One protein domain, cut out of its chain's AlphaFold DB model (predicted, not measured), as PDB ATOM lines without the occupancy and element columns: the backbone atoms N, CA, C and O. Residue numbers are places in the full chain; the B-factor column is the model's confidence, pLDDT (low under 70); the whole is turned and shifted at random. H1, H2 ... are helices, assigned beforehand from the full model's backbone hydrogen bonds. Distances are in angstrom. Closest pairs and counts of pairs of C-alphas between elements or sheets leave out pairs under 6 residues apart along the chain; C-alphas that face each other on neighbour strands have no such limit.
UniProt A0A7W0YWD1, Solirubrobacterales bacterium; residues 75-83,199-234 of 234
ATOM      1  N   GLY A  75     176.089 168.415  71.034       91.31
ATOM      2  CA  GLY A  75     174.636 168.445  71.244       91.31
ATOM      3  C   GLY A  75     174.106 167.596  72.402       91.31
ATOM      4  O   GLY A  75     172.898 167.362  72.443       91.31
ATOM      5  N   ASP A  76     174.957 167.085  73.301       94.56
ATOM      6  CA  ASP A  76     174.472 166.289  74.438       94.56
ATOM      7  C   ASP A  76     173.565 167.154  75.342       94.56
ATOM      8  O   ASP A  76     173.983 168.239  75.770       94.56
ATOM      9  N   PRO A  77     172.334 166.706  75.668       95.12
ATOM     10  CA  PRO A  77     171.390 167.486  76.469       95.12
ATOM     11  C   PRO A  77     171.902 167.889  77.854       95.12
ATOM     12  O   PRO A  77     171.362 168.828  78.442       95.12
ATOM     13  N   LEU A  78     172.925 167.213  78.398       96.06
ATOM     14  CA  LEU A  78     173.555 167.625  79.647       96.06
ATOM     15  C   LEU A  78     174.051 169.069  79.546       96.06
ATOM     16  O   LEU A  78     173.737 169.872  80.421       96.06
ATOM     17  N   PHE A  79     174.784 169.417  78.488       96.25
ATOM     18  CA  PHE A  79     175.435 170.726  78.373       96.25
ATOM     19  C   PHE A  79     174.436 171.873  78.186       96.25
ATOM     20  O   PHE A  79     174.701 172.995  78.613       96.25
ATOM     21  N   ALA A  80     173.242 171.587  77.663       95.06
ATOM     22  CA  ALA A  80     172.153 172.560  77.588       95.06
ATOM     23  C   ALA A  80     171.609 172.977  78.970       95.06
ATOM     24  O   ALA A  80     170.965 174.019  79.078       95.06
ATOM     25  N   ARG A  81     171.867 172.199  80.035       96.00
ATOM     26  CA  ARG A  81     171.419 172.513  81.406       96.00
ATOM     27  C   ARG A  81     172.233 173.621  82.072       96.00
ATOM     28  O   ARG A  81     171.748 174.200  83.037       96.00
ATOM     29  N   ALA A  82     173.446 173.885  81.592       96.06
ATOM     30  CA  ALA A  82     174.300 174.965  82.083       96.06
ATOM     31  C   ALA A  82     175.091 175.588  80.914       96.06
ATOM     32  O   ALA A  82     176.286 175.317  80.749       96.06
ATOM     33  N   PRO A  83     174.431 176.388  80.056       95.19
ATOM     34  CA  PRO A  83     175.090 177.026  78.923       95.19
ATOM     35  C   PRO A  83     176.233 177.931  79.387       95.19
ATOM     36  O   PRO A  83     176.049 178.802  80.229       95.19
ATOM     37  N   ASP A 199     189.036 165.880  79.681       98.19
ATOM     38  CA  ASP A 199     188.470 164.541  79.781       98.19
ATOM     39  C   ASP A 199     188.704 163.898  81.157       98.19
ATOM     40  O   ASP A 199     188.384 162.723  81.361       98.19
ATOM     41  N   ALA A 200     189.253 164.653  82.115       98.00
ATOM     42  CA  ALA A 200     189.439 164.195  83.484       98.00
ATOM     43  C   ALA A 200     188.101 163.914  84.177       98.00
ATOM     44  O   ALA A 200     187.148 164.691  84.070       98.00
ATOM     45  N   TRP A 201     188.042 162.821  84.940       97.56
ATOM     46  CA  TRP A 201     186.810 162.388  85.600       97.56
ATOM     47  C   TRP A 201     187.073 161.828  87.004       97.56
ATOM     48  O   TRP A 201     187.514 160.684  87.145       97.56
ATOM     49  N   PRO A 202     186.766 162.588  88.071       95.81
ATOM     50  CA  PRO A 202     186.894 162.126  89.455       95.81
ATOM     51  C   PRO A 202     185.848 161.055  89.834       95.81
ATOM     52  O   PRO A 202     184.962 161.289  90.650       95.81
ATOM     53  N   ALA A 203     185.967 159.841  89.284       89.81
ATOM     54  CA  ALA A 203     184.977 158.756  89.394       89.81
ATOM     55  C   ALA A 203     184.612 158.335  90.833       89.81
ATOM     56  O   ALA A 203     183.555 157.749  91.063       89.81
ATOM     57  N   GLY A 204     185.492 158.608  91.803       88.38
ATOM     58  CA  GLY A 204     185.244 158.351  93.224       88.38
ATOM     59  C   GLY A 204     184.252 159.319  93.882       88.38
ATOM     60  O   GLY A 204     183.898 159.116  95.041       88.38
ATOM     61  N   ASP A 205     183.807 160.363  93.178       92.06
ATOM     62  CA  ASP A 205     182.811 161.307  93.677       92.06
ATOM     63  C   ASP A 205     181.428 160.639  93.719       92.06
ATOM     64  O   ASP A 205     180.895 160.189  92.702       92.06
ATOM     65  N   LEU A 206     180.840 160.559  94.918       89.25
ATOM     66  CA  LEU A 206     179.561 159.874  95.130       89.25
ATOM     67  C   LEU A 206     178.409 160.525  94.358       89.25
ATOM     68  O   LEU A 206     177.505 159.820  93.903       89.25
ATOM     69  N   TRP A 207     178.435 161.853  94.215       91.88
ATOM     70  CA  TRP A 207     177.419 162.569  93.460       91.88
ATOM     71  C   TRP A 207     177.579 162.312  91.966       91.88
ATOM     72  O   TRP A 207     176.602 161.921  91.333       91.88
ATOM     73  N   LEU A 208     178.793 162.420  91.414       94.62
ATOM     74  CA  LEU A 208     179.034 162.116  89.999       94.62
ATOM     75  C   LEU A 208     178.667 160.670  89.663       94.62
ATOM     76  O   LEU A 208     178.002 160.425  88.659       94.62
ATOM     77  N   LYS A 209     179.022 159.713  90.528       91.69
ATOM     78  CA  LYS A 209     178.660 158.302  90.346       91.69
ATOM     79  C   LYS A 209     177.144 158.109  90.257       91.69
ATOM     80  O   LYS A 209     176.672 157.363  89.402       91.69
ATOM     81  N   ARG A 210     176.382 158.785  91.125       92.31
ATOM     82  CA  ARG A 210     174.913 158.746  91.114       92.31
ATOM     83  C   ARG A 210     174.338 159.457  89.888       92.31
ATOM     84  O   ARG A 210     173.474 158.900  89.221       92.31
ATOM     85  N   ALA A 211     174.797 160.672  89.605       93.06
ATOM     86  CA  ALA A 211     174.224 161.543  88.585       93.06
ATOM     87  C   ALA A 211     174.549 161.082  87.154       93.06
ATOM     88  O   ALA A 211     173.737 161.266  86.252       93.06
ATOM     89  N   ALA A 212     175.695 160.427  86.949       91.94
ATOM     90  CA  ALA A 212     176.058 159.816  85.672       91.94
ATOM     91  C   ALA A 212     175.365 158.467  85.418       91.94
ATOM     92  O   ALA A 212     175.488 157.929  84.323       91.94
ATOM     93  N   ALA A 213     174.683 157.894  86.420       87.62
ATOM     94  CA  ALA A 213     174.071 156.563  86.349       87.62
ATOM     95  C   ALA A 213     175.025 155.463  85.821       87.62
ATOM     96  O   ALA A 213     174.586 154.476  85.239       87.62
ATOM     97  N   GLY A 214     176.334 155.631  86.038       77.50
ATOM     98  CA  GLY A 214     177.369 154.694  85.599       77.50
ATOM     99  C   GLY A 214     177.906 154.886  84.176       77.50
ATOM    100  O   GLY A 214     178.859 154.194  83.836       77.50
ATOM    101  N   ASP A 215     177.385 155.825  83.378       88.56
ATOM    102  CA  ASP A 215     177.855 156.077  82.005       88.56
ATOM    103  C   ASP A 215     178.407 157.502  81.842       88.56
ATOM    104  O   ASP A 215     177.724 158.432  81.408       88.56
ATOM    105  N   ALA A 216     179.675 157.669  82.221       94.44
ATOM    106  CA  ALA A 216     180.432 158.889  81.949       94.44
ATOM    107  C   ALA A 216     181.125 158.861  80.573       94.44
ATOM    108  O   ALA A 216     181.577 159.901  80.095       94.44
ATOM    109  N   GLU A 217     181.222 157.690  79.933       95.31
ATOM    110  CA  GLU A 217     181.969 157.501  78.684       95.31
ATOM    111  C   GLU A 217     181.305 158.214  77.505       95.31
ATOM    112  O   GLU A 217     181.997 158.736  76.631       95.31
ATOM    113  N   ARG A 218     179.974 158.342  77.526       95.00
ATOM    114  CA  ARG A 218     179.230 159.130  76.533       95.00
ATOM    115  C   ARG A 218     179.662 160.597  76.425       95.00
ATOM    116  O   ARG A 218     179.418 161.219  75.398       95.00
ATOM    117  N   TRP A 219     180.291 161.153  77.464       96.94
ATOM    118  CA  TRP A 219     180.731 162.552  77.483       96.94
ATOM    119  C   TRP A 219     182.184 162.744  77.075       96.94
ATOM    120  O   TRP A 219     182.672 163.870  77.133       96.94
ATOM    121  N   ARG A 220     182.904 161.693  76.669       97.25
ATOM    122  CA  ARG A 220     184.254 161.867  76.123       97.25
ATOM    123  C   ARG A 220     184.200 162.685  74.823       97.25
ATOM    124  O   ARG A 220     183.295 162.467  74.019       97.25
ATOM    125  N   PRO A 221     185.160 163.598  74.584       97.44
ATOM    126  CA  PRO A 221     186.367 163.880  75.375       97.44
ATOM    127  C   PRO A 221     186.208 165.029  76.403       97.44
ATOM    128  O   PRO A 221     187.179 165.702  76.731       97.44
ATOM    129  N   TRP A 222     184.991 165.298  76.885       98.19
ATOM    130  CA  TRP A 222     184.623 166.474  77.691       98.19
ATOM    131  C   TRP A 222     184.094 166.124  79.088       98.19
ATOM    132  O   TRP A 222     183.282 166.857  79.667       98.19
ATOM    133  N   ARG A 223     184.543 165.002  79.664       98.31
ATOM    134  CA  ARG A 223     184.068 164.529  80.975       98.31
ATOM    135  C   ARG A 223     184.272 165.552  82.103       98.31
ATOM    136  O   ARG A 223     183.415 165.641  82.980       98.31
ATOM    137  N   ALA A 224     185.311 166.388  82.053       98.44
ATOM    138  CA  ALA A 224     185.516 167.458  83.034       98.44
ATOM    139  C   ALA A 224     184.378 168.491  83.014       98.44
ATOM    140  O   ALA A 224     183.893 168.913  84.063       98.44
ATOM    141  N   TYR A 225     183.911 168.874  81.823       98.50
ATOM    142  CA  TYR A 225     182.791 169.805  81.670       98.50
ATOM    143  C   TYR A 225     181.487 169.155  82.117       98.50
ATOM    144  O   TYR A 225     180.698 169.788  82.815       98.50
ATOM    145  N   ALA A 226     181.288 167.873  81.797       98.06
ATOM    146  CA  ALA A 226     180.133 167.131  82.283       98.06
ATOM    147  C   ALA A 226     180.100 167.095  83.821       98.06
ATOM    148  O   ALA A 226     179.056 167.350  84.419       98.06
ATOM    149  N   ALA A 227     181.248 166.870  84.472       97.94
ATOM    150  CA  ALA A 227     181.358 166.914  85.927       97.94
ATOM    151  C   ALA A 227     180.946 168.285  86.489       97.94
ATOM    152  O   ALA A 227     180.173 168.344  87.445       97.94
ATOM    153  N   MET A 228     181.385 169.383  85.860       98.06
ATOM    154  CA  MET A 228     180.996 170.741  86.261       98.06
ATOM    155  C   MET A 228     179.489 170.982  86.131       98.06
ATOM    156  O   MET A 228     178.888 171.499  87.071       98.06
ATOM    157  N   VAL A 229     178.856 170.554  85.031       97.62
ATOM    158  CA  VAL A 229     177.392 170.656  84.882       97.62
ATOM    159  C   VAL A 229     176.672 169.866  85.976       97.62
ATOM    160  O   VAL A 229     175.715 170.355  86.577       97.62
ATOM    161  N   LEU A 230     177.115 168.637  86.251       96.69
ATOM    162  CA  LEU A 230     176.482 167.783  87.255       96.69
ATOM    163  C   LEU A 230     176.644 168.335  88.671       96.69
ATOM    164  O   LEU A 230     175.702 168.240  89.452       96.69
ATOM    165  N   TRP A 231     177.797 168.910  89.018       95.56
ATOM    166  CA  TRP A 231     177.978 169.572  90.312       95.56
ATOM    167  C   TRP A 231     177.167 170.862  90.433       95.56
ATOM    168  O   TRP A 231     176.643 171.120  91.511       95.56
ATOM    169  N   HIS A 232     177.047 171.639  89.354       93.81
ATOM    170  CA  HIS A 232     176.265 172.876  89.340       93.81
ATOM    171  C   HIS A 232     174.761 172.616  89.506       93.81
ATOM    172  O   HIS A 232     174.061 173.355  90.185       93.81
ATOM    173  N   THR A 233     174.264 171.530  88.915       85.88
ATOM    174  CA  THR A 233     172.835 171.168  88.911       85.88
ATOM    175  C   THR A 233     172.447 170.189  90.024       85.88
ATOM    176  O   THR A 233     171.493 169.418  89.866       85.88
ATOM    177  N   ARG A 234     173.227 170.179  91.109       79.81
ATOM    178  CA  ARG A 234     173.007 169.351  92.296       79.81
ATOM    179  C   ARG A 234     171.807 169.809  93.122       79.81
ATOM    180  O   ARG A 234     171.599 171.031  93.239       79.81
TER     181      ARG A 234
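This is residues 75 to 83 and 199 to 234 of the 234 residues of a protein of Solirubrobacterales bacterium (UniProt A0A7W0YWD1). With little regular structure, this is a small rounded body in which helix H2 stands in the middle, with the separate stretch 75 to 83 on one side and the short helix H1 with its loops on the other. H1 crosses H2 at nearly a right angle. The printed part has 45 residues with two named helices, H1 then H2, holding 16 residues, and no named strand; the class is all helix. It is compact, with a radius of gyration of the C-alphas of 9.4 A and spans of 25 by 22 by 16 A.

The printed part begins at Gly 75, C-alpha (174.636, 168.445, 71.244). H1 is residues 206 to 211, beginning at C-alpha 206 (179.561, 159.874, 95.130). H2, residues 223 to 232, is 14.2 A long and ends at C-alpha 232 (176.265, 172.876, 89.340).

H1 and H2 touch, the closest C-alphas being those of Leu 208 and Ala 227, 6.7 A apart. Their lines are about perpendicular, at 87 degrees. In both helices every O i to N i+4 pair is within hydrogen-bond range.

The C-alphas farthest apart, of Gly 75 and Gly 204, are 26.4 A apart. Residues 84 to 198 are not printed, and C-alphas 83 and 199 are 18.3 A apart across the cut. The link from H1 to H2 is long, with 11 residues. No printed residue is under 70 in pLDDT.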